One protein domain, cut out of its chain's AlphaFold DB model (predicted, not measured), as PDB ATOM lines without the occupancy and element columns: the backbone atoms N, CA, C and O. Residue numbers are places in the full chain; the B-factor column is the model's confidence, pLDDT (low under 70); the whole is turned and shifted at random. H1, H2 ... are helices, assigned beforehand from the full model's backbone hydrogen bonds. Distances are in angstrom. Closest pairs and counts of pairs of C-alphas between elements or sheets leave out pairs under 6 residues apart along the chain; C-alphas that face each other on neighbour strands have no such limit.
ATOM      1  N   MET A  28      -7.683 -30.331 -11.723       82.50
ATOM      2  CA  MET A  28      -7.740 -31.790 -11.605       82.50
ATOM      3  C   MET A  28      -6.326 -32.365 -11.519       82.50
ATOM      4  O   MET A  28      -6.051 -33.254 -10.714       82.50
ATOM      5  N   PHE A  29      -5.415 -31.826 -12.331       83.31
ATOM      6  CA  PHE A  29      -4.035 -32.287 -12.376       83.31
ATOM      7  C   PHE A  29      -3.293 -31.984 -11.065       83.31
ATOM      8  O   PHE A  29      -2.614 -32.858 -10.526       83.31
ATOM      9  N   LYS A  30      -3.488 -30.789 -10.483       82.50
ATOM     10  CA  LYS A  30      -2.910 -30.437  -9.169       82.50
ATOM     11  C   LYS A  30      -3.410 -31.355  -8.053       82.50
ATOM     12  O   LYS A  30      -2.609 -31.802  -7.235       82.50
ATOM     13  N   LEU A  31      -4.712 -31.652  -8.039       86.06
ATOM     14  CA  LEU A  31      -5.317 -32.581  -7.079       86.06
ATOM     15  C   LEU A  31      -4.704 -33.978  -7.188       86.06
ATOM     16  O   LEU A  31      -4.283 -34.548  -6.186       86.06
ATOM     17  N   ILE A  32      -4.605 -34.503  -8.409       90.19
ATOM     18  CA  ILE A  32      -4.035 -35.824  -8.675       90.19
ATOM     19  C   ILE A  32      -2.577 -35.917  -8.210       90.19
ATOM     20  O   ILE A  32      -2.226 -36.871  -7.521       90.19
ATOM     21  N   VAL A  33      -1.738 -34.935  -8.550       90.12
ATOM     22  CA  VAL A  33      -0.320 -34.924  -8.151       90.12
ATOM     23  C   VAL A  33      -0.182 -34.901  -6.627       90.12
ATOM     24  O   VAL A  33       0.646 -35.622  -6.071       90.12
ATOM     25  N   HIS A  34      -1.009 -34.107  -5.940       89.31
ATOM     26  CA  HIS A  34      -0.993 -34.032  -4.481       89.31
ATOM     27  C   HIS A  34      -1.416 -35.355  -3.828       89.31
ATOM     28  O   HIS A  34      -0.732 -35.868  -2.942       89.31
ATOM     29  N   GLU A  35      -2.522 -35.931  -4.297       93.06
ATOM     30  CA  GLU A  35      -3.050 -37.187  -3.773       93.06
ATOM     31  C   GLU A  35      -2.118 -38.369  -4.049       93.06
ATOM     32  O   GLU A  35      -1.966 -39.237  -3.191       93.06
ATOM     33  N   TYR A  36      -1.433 -38.386  -5.195       95.19
ATOM     34  CA  TYR A  36      -0.422 -39.397  -5.495       95.19
ATOM     35  C   TYR A  36       0.705 -39.399  -4.455       95.19
ATOM     36  O   TYR A  36       1.089 -40.457  -3.950       95.19
ATOM     37  N   MET A  37       1.202 -38.215  -4.087       94.88
ATOM     38  CA  MET A  37       2.228 -38.077  -3.055       94.88
ATOM     39  C   MET A  37       1.709 -38.559  -1.694       94.88
ATOM     40  O   MET A  37       2.396 -39.317  -1.014       94.88
ATOM     41  N   ARG A  38       0.478 -38.179  -1.310       95.00
ATOM     42  CA  ARG A  38      -0.162 -38.640  -0.064       95.00
ATOM     43  C   ARG A  38      -0.247 -40.166  -0.009       95.00
ATOM     44  O   ARG A  38       0.230 -40.758   0.955       95.00
ATOM     45  N   VAL A  39      -0.804 -40.787  -1.049       96.31
ATOM     46  CA  VAL A  39      -0.945 -42.247  -1.158       96.31
ATOM     47  C   VAL A  39       0.414 -42.937  -1.082       96.31
ATOM     48  O   VAL A  39       0.557 -43.925  -0.369       96.31
ATOM     49  N   THR A  40       1.419 -42.413  -1.784       96.62
ATOM     50  CA  THR A  40       2.767 -42.992  -1.757       96.62
ATOM     51  C   THR A  40       3.344 -42.949  -0.345       96.62
ATOM     52  O   THR A  40       3.832 -43.950   0.165       96.62
ATOM     53  N   MET A  41       3.220 -41.818   0.343       95.75
ATOM     54  CA  MET A  41       3.726 -41.661   1.706       95.75
ATOM     55  C   MET A  41       3.006 -42.557   2.728       95.75
ATOM     56  O   MET A  41       3.632 -43.031   3.677       95.75
ATOM     57  N   GLU A  42       1.721 -42.847   2.519       95.31
ATOM     58  CA  GLU A  42       0.987 -43.852   3.299       95.31
ATOM     59  C   GLU A  42       1.521 -45.271   3.071       95.31
ATOM     60  O   GLU A  42       1.660 -46.019   4.036       95.31
ATOM     61  N   GLU A  43       1.892 -45.637   1.838       95.75
ATOM     62  CA  GLU A  43       2.536 -46.932   1.546       95.75
ATOM     63  C   GLU A  43       3.874 -47.094   2.279       95.75
ATOM     64  O   GLU A  43       4.211 -48.194   2.716       95.75
ATOM     65  N   TYR A  44       4.605 -45.995   2.475       94.88
ATOM     66  CA  TYR A  44       5.841 -45.965   3.258       94.88
ATOM     67  C   TYR A  44       5.621 -45.924   4.779       94.88
ATOM     68  O   TYR A  44       6.598 -45.844   5.524       94.88
ATOM     69  N   ASN A  45       4.376 -45.978   5.268       94.88
ATOM     70  CA  ASN A  45       4.026 -45.769   6.680       94.88
ATOM     71  C   ASN A  45       4.559 -44.434   7.237       94.88
ATOM     72  O   ASN A  45       4.893 -44.320   8.416       94.88
ATOM     73  N   GLN A  46       4.639 -43.409   6.386       92.31
ATOM     74  CA  GLN A  46       5.124 -42.076   6.737       92.31
ATOM     75  C   GLN A  46       4.135 -40.990   6.281       92.31
ATOM     76  O   GLN A  46       4.473 -40.201   5.397       92.31
ATOM     77  N   PRO A  47       2.920 -40.900   6.855       91.25
ATOM     78  CA  PRO A  47       1.920 -39.923   6.425       91.25
ATOM     79  C   PRO A  47       2.468 -38.489   6.359       91.25
ATOM     80  O   PRO A  47       3.240 -38.053   7.216       91.25
ATOM     81  N   LEU A  48       2.052 -37.735   5.338       88.69
ATOM     82  CA  LEU A  48       2.482 -36.349   5.148       88.69
ATOM     83  C   LEU A  48       1.922 -35.439   6.250       88.69
ATOM     84  O   LEU A  48       0.765 -35.010   6.186       88.69
ATOM     85  N   SER A  49       2.758 -35.085   7.228       90.81
ATOM     86  CA  SER A  49       2.475 -33.989   8.159       90.81
ATOM     87  C   SER A  49       2.589 -32.627   7.460       90.81
ATOM     88  O   SER A  49       3.150 -32.510   6.365       90.81
ATOM     89  N   GLN A  50       2.053 -31.576   8.085       90.19
ATOM     90  CA  GLN A  50       2.224 -30.210   7.584       90.19
ATOM     91  C   GLN A  50       3.704 -29.811   7.539       90.19
ATOM     92  O   GLN A  50       4.170 -29.366   6.494       90.19
ATOM     93  N   GLU A  51       4.444 -30.072   8.616       92.31
ATOM     94  CA  GLU A  51       5.886 -29.824   8.703       92.31
ATOM     95  C   GLU A  51       6.655 -30.522   7.569       92.31
ATOM     96  O   GLU A  51       7.462 -29.898   6.883       92.31
ATOM     97  N   LYS A  52       6.349 -31.798   7.289       91.56
ATOM     98  CA  LYS A  52       7.018 -32.549   6.216       91.56
ATOM     99  C   LYS A  52       6.706 -31.968   4.833       91.56
ATOM    100  O   LYS A  52       7.589 -31.907   3.981       91.56
ATOM    101  N   ARG A  53       5.474 -31.488   4.613       90.75
ATOM    102  CA  ARG A  53       5.098 -30.774   3.379       90.75
ATOM    103  C   ARG A  53       5.833 -29.443   3.237       90.75
ATOM    104  O   ARG A  53       6.262 -29.115   2.136       90.75
ATOM    105  N   GLU A  54       5.951 -28.671   4.309       92.19
ATOM    106  CA  GLU A  54       6.648 -27.380   4.302       92.19
ATOM    107  C   GLU A  54       8.144 -27.559   4.061       92.19
ATOM    108  O   GLU A  54       8.695 -26.893   3.182       92.19
ATOM    109  N   LYS A  55       8.767 -28.534   4.733       94.81
ATOM    110  CA  LYS A  55      10.155 -28.922   4.473       94.81
ATOM    111  C   LYS A  55      10.351 -29.314   3.011       94.81
ATOM    112  O   LYS A  55      11.224 -28.770   2.350       94.81
ATOM    113  N   TYR A  56       9.511 -30.200   2.476       94.00
ATOM    114  CA  TYR A  56       9.590 -30.595   1.067       94.00
ATOM    115  C   TYR A  56       9.502 -29.411   0.104       94.00
ATOM    116  O   TYR A  56      10.311 -29.305  -0.815       94.00
ATOM    117  N   LYS A  57       8.565 -28.483   0.330       91.69
ATOM    118  CA  LYS A  57       8.450 -27.268  -0.488       91.69
ATOM    119  C   LYS A  57       9.723 -26.425  -0.422       91.69
ATOM    120  O   LYS A  57      10.185 -25.959  -1.463       91.69
ATOM    121  N   TYR A  58      10.280 -26.230   0.772       95.00
ATOM    122  CA  TYR A  58      11.523 -25.484   0.961       95.00
ATOM    123  C   TYR A  58      12.695 -26.140   0.218       95.00
ATOM    124  O   TYR A  58      13.331 -25.488  -0.608       95.00
ATOM    125  N   GLU A  59      12.918 -27.437   0.432       97.00
ATOM    126  CA  GLU A  59      14.032 -28.175  -0.173       97.00
ATOM    127  C   GLU A  59      13.918 -28.259  -1.697       97.00
ATOM    128  O   GLU A  59      14.902 -28.065  -2.406       97.00
ATOM    129  N   LEU A  60      12.710 -28.460  -2.235       95.38
ATOM    130  CA  LEU A  60      12.487 -28.439  -3.682       95.38
ATOM    131  C   LEU A  60      12.786 -27.056  -4.283       95.38
ATOM    132  O   LEU A  60      13.357 -26.954  -5.369       95.38
ATOM    133  N   SER A  61      12.435 -25.985  -3.569       93.94
ATOM    134  CA  SER A  61      12.737 -24.611  -3.993       93.94
ATOM    135  C   SER A  61      14.237 -24.337  -3.994       93.94
ATOM    136  O   SER A  61      14.754 -23.705  -4.916       93.94
ATOM    137  N   LEU A  62      14.939 -24.829  -2.972       95.38
ATOM    138  CA  LEU A  62      16.387 -24.713  -2.862       95.38
ATOM    139  C   LEU A  62      17.093 -25.522  -3.958       95.38
ATOM    140  O   LEU A  62      17.993 -24.998  -4.612       95.38
ATOM    141  N   ALA A  63      16.646 -26.753  -4.219       96.00
ATOM    142  CA  ALA A  63      17.145 -27.585  -5.312       96.00
ATOM    143  C   ALA A  63      16.985 -26.886  -6.671       96.00
ATOM    144  O   ALA A  63      17.926 -26.836  -7.465       96.00
ATOM    145  N   TYR A  64      15.828 -26.266  -6.909       93.19
ATOM    146  CA  TYR A  64      15.578 -25.470  -8.107       93.19
ATOM    147  C   TYR A  64      16.518 -24.256  -8.216       93.19
ATOM    148  O   TYR A  64      17.105 -24.008  -9.270       93.19
ATOM    149  N   ALA A  65      16.695 -23.500  -7.129       92.94
ATOM    150  CA  ALA A  65      17.583 -22.340  -7.106       92.94
ATOM    151  C   ALA A  65      19.049 -22.730  -7.364       92.94
ATOM    152  O   ALA A  65      19.732 -22.073  -8.150       92.94
ATOM    153  N   ASN A  66      19.511 -23.825  -6.755       93.94
ATOM    154  CA  ASN A  66      20.852 -24.367  -6.967       93.94
ATOM    155  C   ASN A  66      21.050 -24.832  -8.411       93.94
ATOM    156  O   ASN A  66      22.082 -24.542  -9.013       93.94
ATOM    157  N   PHE A  67      20.044 -25.488  -8.991       93.38
ATOM    158  CA  PHE A  67      20.063 -25.872 -10.395       93.38
ATOM    159  C   PHE A  67      20.245 -24.652 -11.314       93.38
ATOM    160  O   PHE A  67      21.134 -24.645 -12.166       93.38
ATOM    161  N   LEU A  68      19.456 -23.589 -11.110       89.94
ATOM    162  CA  LEU A  68      19.581 -22.359 -11.898       89.94
ATOM    163  C   LEU A  68      20.935 -21.677 -11.705       89.94
ATOM    164  O   LEU A  68      21.539 -21.248 -12.686       89.94
ATOM    165  N   LYS A  69      21.423 -21.591 -10.464       90.12
ATOM    166  CA  LYS A  69      22.742 -21.028 -10.156       90.12
ATOM    167  C   LYS A  69      23.839 -21.752 -10.941       90.12
ATOM    168  O   LYS A  69      24.588 -21.100 -11.662       90.12
ATOM    169  N   ASN A  70      23.871 -23.084 -10.872       90.81
ATOM    170  CA  ASN A  70      24.849 -23.898 -11.596       90.81
ATOM    171  C   ASN A  70      24.727 -23.706 -13.115       90.81
ATOM    172  O   ASN A  70      25.732 -23.608 -13.814       90.81
ATOM    173  N   TRP A  71      23.501 -23.610 -13.638       89.75
ATOM    174  CA  TRP A  71      23.277 -23.347 -15.059       89.75
ATOM    175  C   TRP A  71      23.880 -22.001 -15.494       89.75
ATOM    176  O   TRP A  71      24.560 -21.953 -16.519       89.75
ATOM    177  N   PHE A  72      23.683 -20.929 -14.717       88.06
ATOM    178  CA  PHE A  72      24.252 -19.609 -15.018       88.06
ATOM    179  C   PHE A  72      25.782 -19.598 -14.933       88.06
ATOM    180  O   PHE A  72      26.435 -19.042 -15.816       88.06
ATOM    181  N   GLU A  73      26.351 -20.258 -13.922       89.19
ATOM    182  CA  GLU A  73      27.805 -20.383 -13.757       89.19
ATOM    183  C   GLU A  73      28.456 -21.118 -14.941       89.19
ATOM    184  O   GLU A  73      29.521 -20.714 -15.404       89.19
ATOM    185  N   LEU A  74      27.796 -22.149 -15.485       88.06
ATOM    186  CA  LEU A  74      28.298 -22.938 -16.616       88.06
ATOM    187  C   LEU A  74      28.092 -22.273 -17.988       88.06
ATOM    188  O   LEU A  74      28.910 -22.470 -18.884       88.06
ATOM    189  N   ASN A  75      27.014 -21.506 -18.176       83.31
ATOM    190  CA  ASN A  75      26.633 -20.936 -19.483       83.31
ATOM    191  C   ASN A  75      26.978 -19.443 -19.639       83.31
ATOM    192  O   ASN A  75      26.680 -18.835 -20.671       83.31
ATOM    193  N   GLY A  76      27.632 -18.865 -18.629       73.19
ATOM    194  CA  GLY A  76      28.011 -17.461 -18.571       73.19
ATOM    195  C   GLY A  76      26.869 -16.576 -18.072       73.19
ATOM    196  O   GLY A  76      25.761 -16.591 -18.606       73.19
ATOM    197  N   ASN A  77      27.178 -15.720 -17.092       67.38
ATOM    198  CA  ASN A  77      26.222 -14.859 -16.379       67.38
ATOM    199  C   ASN A  77      25.403 -13.891 -17.266       67.38
ATOM    200  O   ASN A  77      24.470 -13.263 -16.774       67.38
ATOM    201  N   ASN A  78      25.736 -13.764 -18.555       68.12
ATOM    202  CA  ASN A  78      25.107 -12.828 -19.492       68.12
ATOM    203  C   ASN A  78      24.154 -13.493 -20.498       68.12
ATOM    204  O   ASN A  78      23.537 -12.781 -21.290       68.12
ATOM    205  N   ASN A  79      24.016 -14.823 -20.486       71.50
ATOM    206  CA  ASN A  79      23.089 -15.528 -21.370       71.50
ATOM    207  C   ASN A  79      21.773 -15.799 -20.632       71.50
ATOM    208  O   ASN A  79      21.722 -16.687 -19.778       71.50
ATOM    209  N   PRO A  80      20.688 -15.055 -20.921       73.44
ATOM    210  CA  PRO A  80      19.406 -15.339 -20.303       73.44
ATOM    211  C   PRO A  80      18.915 -16.708 -20.769       73.44
ATOM    212  O   PRO A  80      18.871 -16.995 -21.966       73.44
ATOM    213  N   ARG A  81      18.492 -17.544 -19.821       80.31
ATOM    214  CA  ARG A  81      17.790 -18.781 -20.149       80.31
ATOM    215  C   ARG A  81      16.438 -18.433 -20.776       80.31
ATOM    216  O   ARG A  81      15.604 -17.795 -20.138       80.31
ATOM    217  N   THR A  82      16.228 -18.843 -22.024       79.31
ATOM    218  CA  THR A  82      14.975 -18.612 -22.766       79.31
ATOM    219  C   THR A  82      14.080 -19.845 -22.849       79.31
ATOM    220  O   THR A  82      12.926 -19.727 -23.251       79.31
ATOM    221  N   GLU A  83      14.612 -21.014 -22.496       81.12
ATOM    222  CA  GLU A  83      13.910 -22.298 -22.537       81.12
ATOM    223  C   GLU A  83      13.343 -22.663 -21.163       81.12
ATOM    224  O   GLU A  83      13.990 -22.444 -20.129       81.12
ATOM    225  N   ASP A  84      12.162 -23.280 -21.167       83.69
ATOM    226  CA  ASP A  84      11.588 -23.898 -19.975       83.69
ATOM    227  C   ASP A  84      12.495 -25.025 -19.443       83.69
ATOM    228  O   ASP A  84      13.423 -25.498 -20.109       83.69
ATOM    229  N   ILE A  85      12.252 -25.446 -18.202       87.75
ATOM    230  CA  ILE A  85      12.902 -26.628 -17.625       87.75
ATOM    231  C   ILE A  85      12.490 -27.849 -18.443       87.75
ATOM    232  O   ILE A  85      11.300 -28.085 -18.630       87.75
ATOM    233  N   LYS A  86      13.457 -28.626 -18.921       90.75
ATOM    234  CA  LYS A  86      13.253 -29.903 -19.613       90.75
ATOM    235  C   LYS A  86      12.940 -30.994 -18.594       90.75
ATOM    236  O   LYS A  86      13.309 -30.892 -17.426       90.75
ATOM    237  N   PHE A  87      12.302 -32.079 -19.025       91.38
ATOM    238  CA  PHE A  87      11.871 -33.124 -18.091       91.38
ATOM    239  C   PHE A  87      13.060 -33.764 -17.346       91.38
ATOM    240  O   PHE A  87      12.998 -33.962 -16.138       91.38
ATOM    241  N   HIS A  88      14.190 -34.003 -18.019       93.19
ATOM    242  CA  HIS A  88      15.390 -34.526 -17.352       93.19
ATOM    243  C   HIS A  88      15.985 -33.548 -16.319       93.19
ATOM    244  O   HIS A  88      16.523 -33.980 -15.308       93.19
ATOM    245  N   GLU A  89      15.869 -32.236 -16.527       93.56
ATOM    246  CA  GLU A  89      16.292 -31.242 -15.532       93.56
ATOM    247  C   GLU A  89      15.331 -31.242 -14.334       93.56
ATOM    248  O   GLU A  89      15.767 -31.162 -13.188       93.56
ATOM    249  N   ALA A  90      14.026 -31.401 -14.585       93.69
ATOM    250  CA  ALA A  90      13.029 -31.550 -13.529       93.69
ATOM    251  C   ALA A  90      13.277 -32.801 -12.672       93.69
ATOM    252  O   ALA A  90      13.143 -32.715 -11.454       93.69
ATOM    253  N   VAL A  91      13.689 -33.922 -13.279       94.75
ATOM    254  CA  VAL A  91      14.126 -35.135 -12.563       94.75
ATOM    255  C   VAL A  91      15.238 -34.796 -11.575       94.75
ATOM    256  O   VAL A  91      15.056 -35.006 -10.383       94.75
ATOM    257  N   VAL A  92      16.322 -34.166 -12.036       95.56
ATOM    258  CA  VAL A  92      17.464 -33.804 -11.177       95.56
ATOM    259  C   VAL A  92      17.040 -32.881 -10.027       95.56
ATOM    260  O   VAL A  92      17.483 -33.037  -8.889       95.56
ATOM    261  N   ILE A  93      16.168 -31.907 -10.291       96.12
ATOM    262  CA  ILE A  93      15.652 -31.002  -9.253       96.12
ATOM    263  C   ILE A  93      14.820 -31.777  -8.220       96.12
ATOM    264  O   ILE A  93      14.979 -31.568  -7.015       96.12
ATOM    265  N   HIS A  94      13.940 -32.669  -8.680       96.12
ATOM    266  CA  HIS A  94      13.073 -33.448  -7.804       96.12
ATOM    267  C   HIS A  94      13.836 -34.513  -7.018       96.12
ATOM    268  O   HIS A  94      13.548 -34.661  -5.837       96.12
ATOM    269  N   GLU A  95      14.825 -35.196  -7.595       96.19
ATOM    270  CA  GLU A  95      15.697 -36.130  -6.869       96.19
ATOM    271  C   GLU A  95      16.352 -35.435  -5.668       96.19
ATOM    272  O   GLU A  95      16.163 -35.867  -4.530       96.19
ATOM    273  N   ASN A  96      16.991 -34.283  -5.901       96.62
ATOM    274  CA  ASN A  96      17.642 -33.497  -4.849       96.62
ATOM    275  C   ASN A  96      16.652 -33.005  -3.773       96.62
ATOM    276  O   ASN A  96      16.922 -33.098  -2.576       96.62
ATOM    277  N   GLY A  97      15.491 -32.478  -4.179       95.81
ATOM    278  CA  GLY A  97      14.484 -31.972  -3.237       95.81
ATOM    279  C   GLY A  97      13.825 -33.077  -2.401       95.81
ATOM    280  O   GLY A  97      13.570 -32.904  -1.205       95.81
ATOM    281  N   HIS A  98      13.558 -34.234  -3.010       95.88
ATOM    282  CA  HIS A  98      13.023 -35.408  -2.320       95.88
ATOM    283  C   HIS A  98      14.039 -35.964  -1.314       95.88
ATOM    284  O   HIS A  98      13.700 -36.136  -0.140       95.88
ATOM    285  N   GLU A  99      15.296 -36.131  -1.729       97.06
ATOM    286  CA  GLU A  99      16.380 -36.590  -0.858       97.06
ATOM    287  C   GLU A  99      16.549 -35.680   0.370       97.06
ATOM    288  O   GLU A  99      16.427 -36.143   1.508       97.06
ATOM    289  N   ALA A 100      16.723 -34.370   0.165       97.00
ATOM    290  CA  ALA A 100      16.941 -33.413   1.255       97.00
ATOM    291  C   ALA A 100      15.742 -33.315   2.225       97.00
ATOM    292  O   ALA A 100      15.891 -33.115   3.440       97.00
ATOM    293  N   SER A 101      14.526 -33.519   1.714       95.19
ATOM    294  CA  SER A 101      13.312 -33.511   2.535       95.19
ATOM    295  C   SER A 101      13.049 -34.827   3.274       95.19
ATOM    296  O   SER A 101      12.219 -34.846   4.190       95.19
ATOM    297  N   GLY A 102      13.773 -35.905   2.959       95.00
ATOM    298  CA  GLY A 102      13.516 -37.238   3.512       95.00
ATOM    299  C   GLY A 102      12.190 -37.827   3.019       95.00
ATOM    300  O   GLY A 102      11.486 -38.518   3.768       95.00
ATOM    301  N   ILE A 103      11.808 -37.484   1.788       95.06
ATOM    302  CA  ILE A 103      10.655 -38.030   1.076       95.06
ATOM    303  C   ILE A 103      11.199 -38.913  -0.045       95.06
ATOM    304  O   ILE A 103      12.051 -38.463  -0.802       95.06
ATOM    305  N   PRO A 104      10.729 -40.159  -0.191       95.75
ATOM    306  CA  PRO A 104      11.192 -41.020  -1.264       95.75
ATOM    307  C   PRO A 104      10.857 -40.402  -2.629       95.75
ATOM    308  O   PRO A 104       9.801 -39.789  -2.817       95.75
ATOM    309  N   TYR A 105      11.785 -40.514  -3.579       95.12
ATOM    310  CA  TYR A 105      11.668 -39.880  -4.895       95.12
ATOM    311  C   TYR A 105      10.458 -40.381  -5.693       95.12
ATOM    312  O   TYR A 105       9.806 -39.610  -6.389       95.12
ATOM    313  N   ASP A 106      10.073 -41.643  -5.521       95.12
ATOM    314  CA  ASP A 106       8.910 -42.233  -6.184       95.12
ATOM    315  C   ASP A 106       7.555 -41.698  -5.668       95.12
ATOM    316  O   ASP A 106       6.515 -41.999  -6.259       95.12
ATOM    317  N   ALA A 107       7.556 -40.869  -4.613       95.31
ATOM    318  CA  ALA A 107       6.411 -40.045  -4.221       95.31
ATOM    319  C   ALA A 107       6.185 -38.861  -5.173       95.31
ATOM    320  O   ALA A 107       5.111 -38.252  -5.154       95.31
ATOM    321  N   TRP A 108       7.165 -38.526  -6.017       96.12
ATOM    322  CA  TRP A 108       6.962 -37.605  -7.122       96.12
ATOM    323  C   TRP A 108       6.118 -38.277  -8.203       96.12
ATOM    324  O   TRP A 108       6.471 -39.329  -8.732       96.12
ATOM    325  N   PHE A 109       5.014 -37.632  -8.580       95.12
ATOM    326  CA  PHE A 109       4.065 -38.144  -9.573       95.12
ATOM    327  C   PHE A 109       4.713 -38.591 -10.894       95.12
ATOM    328  O   PHE A 109       4.236 -39.535 -11.526       95.12
ATOM    329  N   PHE A 110       5.789 -37.918 -11.307       95.38
ATOM    330  CA  PHE A 110       6.453 -38.158 -12.584       95.38
ATOM    331  C   PHE A 110       7.635 -39.127 -12.528       95.38
ATOM    332  O   PHE A 110       8.128 -39.484 -13.595       95.38
ATOM    333  N   ALA A 111       8.051 -39.591 -11.345       95.44
ATOM    334  CA  ALA A 111       9.215 -40.469 -11.199       95.44
ATOM    335  C   ALA A 111       9.072 -41.746 -12.045       95.44
ATOM    336  O   ALA A 111       9.848 -41.982 -12.967       95.44
ATOM    337  N   ASP A 112       7.999 -42.514 -11.820       96.38
ATOM    338  CA  ASP A 112       7.742 -43.747 -12.576       96.38
ATOM    339  C   ASP A 112       7.466 -43.475 -14.063       96.38
ATOM    340  O   ASP A 112       7.822 -44.272 -14.929       96.38
ATOM    341  N   ILE A 113       6.852 -42.333 -14.379       95.69
ATOM    342  CA  ILE A 113       6.506 -41.949 -15.752       95.69
ATOM    343  C   ILE A 113       7.770 -41.691 -16.579       95.69
ATOM    344  O   ILE A 113       7.840 -42.099 -17.742       95.69
ATOM    345  N   TYR A 114       8.761 -41.025 -15.985       93.50
ATOM    346  CA  TYR A 114      10.019 -40.703 -16.646       93.50
ATOM    347  C   TYR A 114      10.797 -41.958 -17.064       93.50
ATOM    348  O   TYR A 114      11.436 -41.963 -18.113       93.50
ATOM    349  N   ASP A 115      10.709 -43.036 -16.294       92.62
ATOM    350  CA  ASP A 115      11.412 -44.283 -16.607       92.62
ATOM    351  C   ASP A 115      10.633 -45.182 -17.577       92.62
ATOM    352  O   ASP A 115      11.201 -45.997 -18.308       92.62
ATOM    353  N   VAL A 116       9.307 -45.047 -17.593       95.75
ATOM    354  CA  VAL A 116       8.425 -45.858 -18.436       95.75
ATOM    355  C   VAL A 116       8.373 -45.330 -19.870       95.75
ATOM    356  O   VAL A 116       8.453 -46.110 -20.829       95.75
ATOM    357  N   LEU A 117       8.239 -44.015 -20.045       93.81
ATOM    358  CA  LEU A 117       8.045 -43.402 -21.357       93.81
ATOM    359  C   LEU A 117       9.366 -43.252 -22.130       93.81
ATOM    360  O   LEU A 117      10.434 -43.052 -21.561       93.81
ATOM    361  N   ASN A 118       9.295 -43.336 -23.463       91.56
ATOM    362  CA  ASN A 118      10.429 -42.976 -24.322       91.56
ATOM    363  C   ASN A 118      10.639 -41.448 -24.338       91.56
ATOM    364  O   ASN A 118       9.747 -40.692 -23.969       91.56
ATOM    365  N   GLU A 119      11.806 -40.989 -24.790       90.12
ATOM    366  CA  GLU A 119      12.173 -39.564 -24.835       90.12
ATOM    367  C   GLU A 119      11.131 -38.671 -25.524       90.12
ATOM    368  O   GLU A 119      10.685 -37.694 -24.931       90.12
ATOM    369  N   VAL A 120      10.652 -39.062 -26.708       91.00
ATOM    370  CA  VAL A 120       9.656 -38.288 -27.469       91.00
ATOM    371  C   VAL A 120       8.352 -38.119 -26.683       91.00
ATOM    372  O   VAL A 120       7.782 -37.030 -26.620       91.00
ATOM    373  N   ASP A 121       7.870 -39.197 -26.066       91.56
ATOM    374  CA  ASP A 121       6.656 -39.172 -25.255       91.56
ATOM    375  C   ASP A 121       6.840 -38.391 -23.947       91.56
ATOM    376  O   ASP A 121       5.901 -37.730 -23.499       91.56
ATOM    377  N   ARG A 122       8.036 -38.451 -23.349       92.12
ATOM    378  CA  ARG A 122       8.402 -37.695 -22.144       92.12
ATOM    379  C   ARG A 122       8.361 -36.202 -22.411       92.12
ATOM    380  O   ARG A 122       7.659 -35.489 -21.698       92.12
ATOM    381  N   ASP A 123       9.043 -35.746 -23.451       89.31
ATOM    382  CA  ASP A 123       9.120 -34.322 -23.775       89.31
ATOM    383  C   ASP A 123       7.751 -33.761 -24.157       89.31
ATOM    384  O   ASP A 123       7.376 -32.672 -23.719       89.31
ATOM    385  N   LYS A 124       6.957 -34.540 -24.900       91.56
ATOM    386  CA  LYS A 124       5.580 -34.168 -25.222       91.56
ATOM    387  C   LYS A 124       4.718 -34.027 -23.967       91.56
ATOM    388  O   LYS A 124       4.053 -33.006 -23.811       91.56
ATOM    389  N   LEU A 125       4.718 -35.034 -23.089       91.50
ATOM    390  CA  LEU A 125       3.955 -34.985 -21.840       91.50
ATOM    391  C   LEU A 125       4.382 -33.786 -20.996       91.50
ATOM    392  O   LEU A 125       3.537 -33.080 -20.456       91.50
ATOM    393  N   TRP A 126       5.687 -33.557 -20.881       91.31
ATOM    394  CA  TRP A 126       6.221 -32.476 -20.070       91.31
ATOM    395  C   TRP A 126       5.811 -31.102 -20.603       91.31
ATOM    396  O   TRP A 126       5.346 -30.270 -19.830       91.31
ATOM    397  N   GLY A 127       5.876 -30.888 -21.921       87.56
ATOM    398  CA  GLY A 127       5.364 -29.670 -22.554       87.56
ATOM    399  C   GLY A 127       3.867 -29.457 -22.303       87.56
ATOM    400  O   GLY A 127       3.461 -28.367 -21.905       87.56
ATOM    401  N   GLU A 128       3.053 -30.512 -22.449       88.81
ATOM    402  CA  GLU A 128       1.617 -30.464 -22.137       88.81
ATOM    403  C   GLU A 128       1.379 -30.093 -20.660       88.81
ATOM    404  O   GLU A 128       0.548 -29.239 -20.362       88.81
ATOM    405  N   VAL A 129       2.142 -30.672 -19.729       85.62
ATOM    406  CA  VAL A 129       2.066 -30.351 -18.295       85.62
ATOM    407  C   VAL A 129       2.444 -28.894 -18.024       85.62
ATOM    408  O   VAL A 129       1.724 -28.213 -17.295       85.62
ATOM    409  N   LEU A 130       3.535 -28.393 -18.605       83.38
ATOM    410  CA  LEU A 130       3.956 -26.999 -18.439       83.38
ATOM    411  C   LEU A 130       2.880 -26.023 -18.933       83.38
ATOM    412  O   LEU A 130       2.569 -25.044 -18.246       83.38
ATOM    413  N   ASP A 131       2.255 -26.319 -20.074       81.56
ATOM    414  CA  ASP A 131       1.160 -25.515 -20.609       81.56
ATOM    415  C   ASP A 131      -0.066 -25.526 -19.681       81.56
ATOM    416  O   ASP A 131      -0.598 -24.454 -19.374       81.56
ATOM    417  N   LEU A 132      -0.469 -26.691 -19.153       80.00
ATOM    418  CA  LEU A 132      -1.577 -26.799 -18.191       80.00
ATOM    419  C   LEU A 132      -1.334 -25.951 -16.937       80.00
ATOM    420  O   LEU A 132      -2.228 -25.244 -16.463       80.00
ATOM    421  N   MET A 133      -0.108 -25.990 -16.416       71.94
ATOM    422  CA  MET A 133       0.273 -25.273 -15.201       71.94
ATOM    423  C   MET A 133       0.360 -23.749 -15.404       71.94
ATOM    424  O   MET A 133       0.328 -23.009 -14.419       71.94
ATOM    425  N   SER A 134       0.399 -23.272 -16.655       70.81
ATOM    426  CA  SER A 134       0.425 -21.843 -17.004       70.81
ATOM    427  C   SER A 134      -0.949 -21.148 -17.035       70.81
ATOM    428  O   SER A 134      -1.000 -19.916 -17.028       70.81
ATOM    429  N   GLY A 135      -2.055 -21.904 -16.990       64.12
ATOM    430  CA  GLY A 135      -3.404 -21.387 -16.726       64.12
ATOM    431  C   GLY A 135      -4.460 -21.611 -17.823       64.12
ATOM    432  O   GLY A 135      -4.254 -21.335 -19.000       64.12
ATOM    433  N   ASN A 136      -5.652 -22.016 -17.360       52.72
ATOM    434  CA  ASN A 136      -6.969 -22.029 -18.023       52.72
ATOM    435  C   ASN A 136      -7.245 -23.078 -19.119       52.72
ATOM    436  O   ASN A 136      -7.613 -22.734 -20.244       52.72
ATOM    437  N   GLN A 137      -7.134 -24.372 -18.788       60.75
ATOM    438  CA  GLN A 137      -7.420 -25.443 -19.751       60.75
ATOM    439  C   GLN A 137      -8.026 -26.723 -19.133       60.75
ATOM    440  O   GLN A 137      -7.606 -27.824 -19.466       60.75
ATOM    441  N   GLY A 138      -9.058 -26.632 -18.282       59.56
ATOM    442  CA  GLY A 138      -9.648 -27.815 -17.613       59.56
ATOM    443  C   GLY A 138     -10.031 -28.987 -18.545       59.56
ATOM    444  O   GLY A 138      -9.815 -30.148 -18.207       59.56
ATOM    445  N   LYS A 139     -10.503 -28.713 -19.775       61.09
ATOM    446  CA  LYS A 139     -10.753 -29.761 -20.793       61.09
ATOM    447  C   LYS A 139      -9.473 -30.431 -21.317       61.09
ATOM    448  O   LYS A 139      -9.529 -31.568 -21.777       61.09
ATOM    449  N   GLN A 140      -8.337 -29.743 -21.271       79.50
ATOM    450  CA  GLN A 140      -7.040 -30.300 -21.650       79.50
ATOM    451  C   GLN A 140      -6.428 -31.119 -20.509       79.50
ATOM    452  O   GLN A 140      -5.838 -32.156 -20.792       79.50
ATOM    453  N   GLU A 141      -6.659 -30.757 -19.239       84.06
ATOM    454  CA  GLU A 141      -6.163 -31.538 -18.091       84.06
ATOM    455  C   GLU A 141      -6.678 -32.983 -18.116       84.06
ATOM    456  O   GLU A 141      -5.897 -33.929 -18.012       84.06
ATOM    457  N   ALA A 142      -7.989 -33.159 -18.330       82.94
ATOM    458  CA  ALA A 142      -8.608 -34.479 -18.457       82.94
ATOM    459  C   ALA A 142      -7.999 -35.287 -19.612       82.94
ATOM    460  O   ALA A 142      -7.700 -36.469 -19.456       82.94
ATOM    461  N   LYS A 143      -7.768 -34.646 -20.764       87.31
ATOM    462  CA  LYS A 143      -7.173 -35.290 -21.941       87.31
ATOM    463  C   LYS A 143      -5.738 -35.749 -21.674       87.31
ATOM    464  O   LYS A 143      -5.412 -36.892 -21.988       87.31
ATOM    465  N   VAL A 144      -4.899 -34.888 -21.096       89.56
ATOM    466  CA  VAL A 144      -3.504 -35.215 -20.753       89.56
ATOM    467  C   VAL A 144      -3.467 -36.378 -19.766       89.56
ATOM    468  O   VAL A 144      -2.760 -37.359 -19.993       89.56
ATOM    469  N   PHE A 145      -4.304 -36.331 -18.725       90.38
ATOM    470  CA  PHE A 145      -4.393 -37.414 -17.752       90.38
ATOM    471  C   PHE A 145      -4.861 -38.737 -18.371       90.38
ATOM    472  O   PHE A 145      -4.236 -39.766 -18.133       90.38
ATOM    473  N   ILE A 146      -5.922 -38.734 -19.185       89.75
ATOM    474  CA  ILE A 146      -6.435 -39.952 -19.832       89.75
ATOM    475  C   ILE A 146      -5.383 -40.548 -20.775       89.75
ATOM    476  O   ILE A 146      -5.170 -41.759 -20.765       89.75
ATOM    477  N   ASN A 147      -4.684 -39.717 -21.552       91.75
ATOM    478  CA  ASN A 147      -3.607 -40.181 -22.429       91.75
ATOM    479  C   ASN A 147      -2.479 -40.848 -21.634       91.75
ATOM    480  O   ASN A 147      -2.028 -41.936 -21.997       91.75
ATOM    481  N   LEU A 148      -2.048 -40.219 -20.537       94.69
ATOM    482  CA  LEU A 148      -1.053 -40.783 -19.631       94.69
ATOM    483  C   LEU A 148      -1.547 -42.098 -19.016       94.69
ATOM    484  O   LEU A 148      -0.847 -43.103 -19.069       94.69
ATOM    485  N   TRP A 149      -2.774 -42.125 -18.501       94.50
ATOM    486  CA  TRP A 149      -3.397 -43.312 -17.923       94.50
ATOM    487  C   TRP A 149      -3.410 -44.498 -18.896       94.50
ATOM    488  O   TRP A 149      -3.034 -45.612 -18.528       94.50
ATOM    489  N   LEU A 150      -3.801 -44.267 -20.154       93.25
ATOM    490  CA  LEU A 150      -3.809 -45.298 -21.194       93.25
ATOM    491  C   LEU A 150      -2.396 -45.788 -21.532       93.25
ATOM    492  O   LEU A 150      -2.195 -46.996 -21.660       93.25
ATOM    493  N   LYS A 151      -1.411 -44.883 -21.618       95.12
ATOM    494  CA  LYS A 151       0.001 -45.252 -21.812       95.12
ATOM    495  C   LYS A 151       0.514 -46.119 -20.660       95.12
ATOM    496  O   LYS A 151       1.057 -47.190 -20.915       95.12
ATOM    497  N   MET A 152       0.262 -45.726 -19.411       96.62
ATOM    498  CA  MET A 152       0.664 -46.507 -18.234       96.62
ATOM    499  C   MET A 152      -0.031 -47.875 -18.201       96.62
ATOM    500  O   MET A 152       0.606 -48.883 -17.910       96.62
ATOM    501  N   LYS A 153      -1.318 -47.968 -18.573       95.50
ATOM    502  CA  LYS A 153      -2.012 -49.264 -18.718       95.50
ATOM    503  C   LYS A 153      -1.382 -50.160 -19.782       95.50
ATOM    504  O   LYS A 153      -1.287 -51.365 -19.565       95.50
ATOM    505  N   SER A 154      -0.979 -49.588 -20.913       95.06
ATOM    506  CA  SER A 154      -0.295 -50.324 -21.976       95.06
ATOM    507  C   SER A 154       1.066 -50.841 -21.502       95.06
ATOM    508  O   SER A 154       1.389 -52.010 -21.695       95.06
ATOM    509  N   GLU A 155       1.858 -49.998 -20.838       96.75
ATOM    510  CA  GLU A 155       3.193 -50.371 -20.354       96.75
ATOM    511  C   GLU A 155       3.147 -51.343 -19.162       96.75
ATOM    512  O   GLU A 155       4.032 -52.183 -19.013       96.75
ATOM    513  N   ALA A 156       2.057 -51.364 -18.390       96.62
ATOM    514  CA  ALA A 156       1.793 -52.413 -17.398       96.62
ATOM    515  C   ALA A 156       1.589 -53.815 -18.017       96.62
ATOM    516  O   ALA A 156       1.607 -54.817 -17.307       96.62
ATOM    517  N   GLN A 157       1.423 -53.916 -19.340       95.50
ATOM    518  CA  GLN A 157       1.394 -55.182 -20.085       95.50
ATOM    519  C   GLN A 157       2.679 -55.412 -20.900       95.50
ATOM    520  O   GLN A 157       2.783 -56.381 -21.653       95.50
ATOM    521  N   SER A 158       3.673 -54.530 -20.753       93.44
ATOM    522  CA  SER A 158       4.938 -54.590 -21.478       93.44
ATOM    523  C   SER A 158       5.731 -55.850 -21.135       93.44
ATOM    524  O   SER A 158       5.690 -56.370 -20.015       93.44
ATOM    525  N   LYS A 159       6.522 -56.330 -22.104       94.62
ATOM    526  CA  LYS A 159       7.482 -57.423 -21.882       94.62
ATOM    527  C   LYS A 159       8.654 -56.976 -21.005       94.62
ATOM    528  O   LYS A 159       9.193 -57.803 -20.271       94.62
ATOM    529  N   ASN A 160       9.013 -55.690 -21.041       95.94
ATOM    530  CA  ASN A 160      10.053 -55.130 -20.182       95.94
ATOM    531  C   ASN A 160       9.571 -55.145 -18.719       95.94
ATOM    532  O   ASN A 160       8.570 -54.513 -18.385       95.94
ATOM    533  N   ALA A 161      10.270 -55.903 -17.868       95.75
ATOM    534  CA  ALA A 161       9.874 -56.121 -16.478       95.75
ATOM    535  C   ALA A 161       9.892 -54.835 -15.645       95.75
ATOM    536  O   ALA A 161       8.960 -54.608 -14.881       95.75
ATOM    537  N   GLU A 162      10.895 -53.983 -15.847       95.31
ATOM    538  CA  GLU A 162      11.037 -52.719 -15.128       95.31
ATOM    539  C   GLU A 162       9.905 -51.752 -15.490       95.31
ATOM    540  O   GLU A 162       9.209 -51.247 -14.608       95.31
ATOM    541  N   LYS A 163       9.645 -51.557 -16.791       96.50
ATOM    542  CA  LYS A 163       8.527 -50.715 -17.245       96.50
ATOM    543  C   LYS A 163       7.192 -51.221 -16.720       96.50
ATOM    544  O   LYS A 163       6.365 -50.428 -16.269       96.50
ATOM    545  N   ARG A 164       6.989 -52.539 -16.760       97.31
ATOM    546  CA  ARG A 164       5.785 -53.190 -16.243       97.31
ATOM    547  C   ARG A 164       5.602 -52.935 -14.749       97.31
ATOM    548  O   ARG A 164       4.508 -52.556 -14.341       97.31
ATOM    549  N   GLU A 165       6.651 -53.107 -13.949       97.56
ATOM    550  CA  GLU A 165       6.609 -52.879 -12.502       97.56
ATOM    551  C   GLU A 165       6.294 -51.416 -12.167       97.56
ATOM    552  O   GLU A 165       5.336 -51.152 -11.437       97.56
ATOM    553  N   LYS A 166       7.033 -50.465 -12.755       97.62
ATOM    554  CA  LYS A 166       6.838 -49.022 -12.530       97.62
ATOM    555  C   LYS A 166       5.442 -48.568 -12.957       97.62
ATOM    556  O   LYS A 166       4.749 -47.874 -12.218       97.62
ATOM    557  N   SER A 167       4.966 -49.055 -14.104       97.94
ATOM    558  CA  SER A 167       3.611 -48.764 -14.580       97.94
ATOM    559  C   SER A 167       2.537 -49.301 -13.640       97.94
ATOM    560  O   SER A 167       1.572 -48.603 -13.326       97.94
ATOM    561  N   GLN A 168       2.696 -50.539 -13.168       98.00
ATOM    562  CA  GLN A 168       1.737 -51.168 -12.270       98.00
ATOM    563  C   GLN A 168       1.715 -50.482 -10.901       98.00
ATOM    564  O   GLN A 168       0.632 -50.251 -10.361       98.00
ATOM    565  N   ARG A 169       2.881 -50.116 -10.359       97.56
ATOM    566  CA  ARG A 169       2.999 -49.346  -9.116       97.56
ATOM    567  C   ARG A 169       2.275 -48.008  -9.226       97.56
ATOM    568  O   ARG A 169       1.399 -47.730  -8.405       97.56
ATOM    569  N   TRP A 170       2.554 -47.242 -10.278       98.12
ATOM    570  CA  TRP A 170       1.891 -45.964 -10.524       98.12
ATOM    571  C   TRP A 170       0.366 -46.121 -10.638       98.12
ATOM    572  O   TRP A 170      -0.388 -45.417  -9.966       98.12
ATOM    573  N   LEU A 171      -0.118 -47.104 -11.410       97.62
ATOM    574  CA  LEU A 171      -1.555 -47.379 -11.553       97.62
ATOM    575  C   LEU A 171      -2.206 -47.782 -10.224       97.62
ATOM    576  O   LEU A 171      -3.323 -47.356  -9.933       97.62
ATOM    577  N   ASN A 172      -1.528 -48.598  -9.415       97.69
ATOM    578  CA  ASN A 172      -2.033 -49.035  -8.115       97.69
ATOM    579  C   ASN A 172      -2.183 -47.856  -7.144       97.69
ATOM    580  O   ASN A 172      -3.198 -47.772  -6.453       97.69
ATOM    581  N   ARG A 173      -1.223 -46.922  -7.133       97.81
ATOM    582  CA  ARG A 173      -1.308 -45.673  -6.355       97.81
ATOM    583  C   ARG A 173      -2.450 -44.794  -6.842       97.81
ATOM    584  O   ARG A 173      -3.284 -44.360  -6.054       97.81
ATOM    585  N   MET A 174      -2.556 -44.608  -8.155       96.56
ATOM    586  CA  MET A 174      -3.608 -43.790  -8.755       96.56
ATOM    587  C   MET A 174      -5.014 -44.333  -8.485       96.56
ATOM    588  O   MET A 174      -5.925 -43.558  -8.220       96.56
ATOM    589  N   ARG A 175      -5.200 -45.655  -8.445       96.25
ATOM    590  CA  ARG A 175      -6.484 -46.283  -8.079       96.25
ATOM    591  C   ARG A 175      -6.912 -46.073  -6.628       96.25
ATOM    592  O   ARG A 175      -8.049 -46.388  -6.296       96.25
ATOM    593  N   LYS A 176      -6.038 -45.549  -5.768       95.81
ATOM    594  CA  LYS A 176      -6.378 -45.147  -4.395       95.81
ATOM    595  C   LYS A 176      -6.828 -43.683  -4.311       95.81
ATOM    596  O   LYS A 176      -7.285 -43.252  -3.257       95.81
ATOM    597  N   VAL A 177      -6.725 -42.922  -5.405       93.00
ATOM    598  CA  VAL A 177      -7.142 -41.516  -5.472       93.00
ATOM    599  C   VAL A 177      -8.631 -41.437  -5.844       93.00
ATOM    600  O   VAL A 177      -8.995 -41.877  -6.938       93.00
ATOM    601  N   PRO A 178      -9.512 -40.844  -5.009       90.12
ATOM    602  CA  PRO A 178     -10.962 -40.836  -5.245       90.12
ATOM    603  C   PRO A 178     -11.382 -40.301  -6.620       90.12
ATOM    604  O   PRO A 178     -12.215 -40.897  -7.298       90.12
ATOM    605  N   LEU A 179     -10.755 -39.214  -7.073       88.81
ATOM    606  CA  LEU A 179     -11.042 -38.619  -8.379       88.81
ATOM    607  C   LEU A 179     -10.722 -39.573  -9.538       88.81
ATOM    608  O   LEU A 179     -11.477 -39.665 -10.502       88.81
ATOM    609  N   VAL A 180      -9.629 -40.328  -9.431       91.38
ATOM    610  CA  VAL A 180      -9.225 -41.309 -10.445       91.38
ATOM    611  C   VAL A 180     -10.176 -42.496 -10.467       91.38
ATOM    612  O   VAL A 180     -10.483 -42.993 -11.546       91.38
ATOM    613  N   ILE A 181     -10.683 -42.926  -9.308       89.75
ATOM    614  CA  ILE A 181     -11.695 -43.987  -9.229       89.75
ATOM    615  C   ILE A 181     -12.937 -43.590 -10.042       89.75
ATOM    616  O   ILE A 181     -13.445 -44.396 -10.826       89.75
ATOM    617  N   GLU A 182     -13.405 -42.347  -9.911       88.94
ATOM    618  CA  GLU A 182     -14.553 -41.841 -10.678       88.94
ATOM    619  C   GLU A 182     -14.251 -41.689 -12.177       88.94
ATOM    620  O   GLU A 182     -15.091 -42.033 -13.019       88.94
ATOM    621  N   ILE A 183     -13.035 -41.266 -12.536       87.81
ATOM    622  CA  ILE A 183     -12.583 -41.245 -13.935       87.81
ATOM    623  C   ILE A 183     -12.555 -42.670 -14.513       87.81
ATOM    624  O   ILE A 183     -13.108 -42.901 -15.588       87.81
ATOM    625  N   GLU A 184     -11.983 -43.653 -13.807       88.25
ATOM    626  CA  GLU A 184     -11.885 -45.044 -14.277       88.25
ATOM    627  C   GLU A 184     -13.273 -45.684 -14.439       88.25
ATOM    628  O   GLU A 184     -13.521 -46.360 -15.440       88.25
ATOM    629  N   LYS A 185     -14.207 -45.435 -13.509       87.62
ATOM    630  CA  LYS A 185     -15.615 -45.855 -13.647       87.62
ATOM    631  C   LYS A 185     -16.269 -45.255 -14.891       87.62
ATOM    632  O   LYS A 185     -16.996 -45.952 -15.597       87.62
ATOM    633  N   THR A 186     -16.023 -43.975 -15.158       85.69
ATOM    634  CA  THR A 186     -16.587 -43.279 -16.321       85.69
ATOM    635  C   THR A 186     -16.040 -43.849 -17.628       85.69
ATOM    636  O   THR A 186     -16.819 -44.130 -18.534       85.69
ATOM    637  N   LEU A 187     -14.729 -44.103 -17.707       83.94
ATOM    638  CA  LEU A 187     -14.103 -44.724 -18.880       83.94
ATOM    639  C   LEU A 187     -14.677 -46.122 -19.165       83.94
ATOM    640  O   LEU A 187     -15.036 -46.404 -20.303       83.94
ATOM    641  N   LYS A 188     -14.859 -46.962 -18.134       85.00
ATOM    642  CA  LYS A 188     -15.465 -48.301 -18.288       85.00
ATOM    643  C   LYS A 188     -16.887 -48.248 -18.850       85.00
ATOM    644  O   LYS A 188     -17.200 -48.980 -19.780       85.00
ATOM    645  N   LYS A 189     -17.733 -47.348 -18.333       81.12
ATOM    646  CA  LYS A 189     -19.109 -47.171 -18.834       81.12
ATOM    647  C   LYS A 189     -19.146 -46.730 -20.296       81.12
ATOM    648  O   LYS A 189     -20.039 -47.136 -21.035       81.12
ATOM    649  N   VAL A 190     -18.206 -45.875 -20.700       75.25
ATOM    650  CA  VAL A 190     -18.076 -45.442 -22.095       75.25
ATOM    651  C   VAL A 190     -17.719 -46.637 -22.978       75.25
ATOM    652  O   VAL A 190     -18.410 -46.860 -23.969       75.25
ATOM    653  N   ASP A 191     -16.726 -47.437 -22.585       72.00
ATOM    654  CA  ASP A 191     -16.324 -48.643 -23.319       72.00
ATOM    655  C   ASP A 191     -17.496 -49.633 -23.460       72.00
ATOM    656  O   ASP A 191     -17.841 -50.031 -24.571       72.00
ATOM    657  N   GLU A 192     -18.186 -49.966 -22.364       72.56
ATOM    658  CA  GLU A 192     -19.353 -50.868 -22.347       72.56
ATOM    659  C   GLU A 192     -20.523 -50.344 -23.200       72.56
ATOM    660  O   GLU A 192     -21.169 -51.102 -23.929       72.56
ATOM    661  N   GLY A 193     -20.770 -49.031 -23.179       61.78
ATOM    662  CA  GLY A 193     -21.797 -48.387 -24.000       61.78
ATOM    663  C   GLY A 193     -21.539 -48.480 -25.509       61.78
ATOM    664  O   GLY A 193     -22.492 -48.469 -26.290       61.78
ATOM    665  N   PHE A 194     -20.277 -48.610 -25.934       58.31
ATOM    666  CA  PHE A 194     -19.927 -48.891 -27.329       58.31
ATOM    667  C   PHE A 194     -20.146 -50.360 -27.708       58.31
ATOM    668  O   PHE A 194     -20.499 -50.636 -28.856       58.31
ATOM    669  N   TYR A 195     -19.985 -51.296 -26.769       54.38
ATOM    670  CA  TYR A 195     -20.244 -52.718 -27.016       54.38
ATOM    671  C   TYR A 195     -21.739 -53.044 -27.107       54.38
ATOM    672  O   TYR A 195     -22.112 -53.914 -27.884       54.38
ATOM    673  N   HIS A 196     -22.604 -52.315 -26.396       50.12
ATOM    674  CA  HIS A 196     -24.061 -52.511 -26.455       50.12
ATOM    675  C   HIS A 196     -24.764 -51.818 -27.638       50.12
ATOM    676  O   HIS A 196     -25.977 -51.951 -27.788       50.12
ATOM    677  N   LYS A 197     -24.030 -51.068 -28.472       48.25
ATOM    678  CA  LYS A 197     -24.549 -50.400 -29.684       48.25
ATOM    679  C   LYS A 197     -24.091 -51.047 -31.002       48.25
ATOM    680  O   LYS A 197     -24.307 -50.455 -32.059       48.25
TER     681      LYS A 197
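Overview. This is residues 28 to 197 of the 198 residues of an uncharacterized protein of Providencia sp. wls1919 (UniProt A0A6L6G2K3). The helical hairpins H5-H6 and H6-H7 make a zigzag in the middle, with short H4 packed on H7, and with H1 meeting one end of H6 through its residues 28 to 29 and the last residues of H7, 173 to 174, farther along. At one end of the longest axis H2 and H3 cross as a pair, joined to the middle by a small contact of H3 with H5; at the other end H8 is an arm whose residues 188 to 195 stick out, together with 196 and 197. The printed part has 170 residues with eight named helices, H1 to H8 in chain order, and no named strand: all helix. It is compact, with a radius of gyration of the C-alphas of 17.7 A, yet elongated, spanning 64 by 37 by 36 A.

Along the chain. Find C-alpha 28 at (-7.740, -31.790, -11.605); there H1 begins and runs 22.5 A to residue 43. H2, the longest, takes residues 50 to 75 over 37.6 A, ending at C-alpha 75, (26.633, -20.936, -19.483). Read on to H3, residues 87 to 101, H4, residues 111 to 116, and H5, residues 119 to 133. H6 covers residues 138 to 155 over 26.1 A, and H7 residues 161 to 174. H8, residues 178 to 195, runs 26.5 A to C-alpha 195 at (-20.244, -52.718, -27.016).

Arrangement. Start at the hub, H6, which touches H1, H4, H5 and H7. With H5 it forms a hairpin at a shallow tilt of 26 degrees; the closest C-alphas, of Leu 132 and Glu 141, are 6.6 A apart. With H7 it forms another hairpin at a steep tilt of 40 degrees, and here look at residues 149 to 155 of H6, where the C-alphas of Met 152 and Ser 167 come closest at 5.2 A. H1 touches H6 with residues 28 to 29 alone, Phe 29 to Glu 141 at 6.1 A between C-alphas. H1 also touches H7, about perpendicular at 74 degrees, closest at C-alphas 39 and 173, 6.2 A. H4 touches H7, C-alphas 116 and 163 being closest at 5.0 A, and only just touches H6, with 3 pairs of C-alphas within 8 A. H3 only just touches H5, also with 3 pairs, through residue 87 alone; C-alphas 87 and 126 are closest at 6.0 A. Farther out, H2 touches H3 at a steep tilt of 47 degrees, opposite ways, with C-alphas 60 and 97 closest at 4.1 A. H8 touches no helix but is near H6. Every O i to N i+4 pair is within hydrogen-bond range in H1, H2, H3, H5, H7 and H8, against 1 of 2 in H4 and 12 of 14 in H6.

Size, cuts and confidence. The C-alphas of Asn 77 and His 196 are the two farthest apart, at 63.6 A. The printed part has no cut, and its one long link joins H2 to H3. Look for pLDDT under 70 at residues 77 to 78, 135 to 139 and 193 to 197.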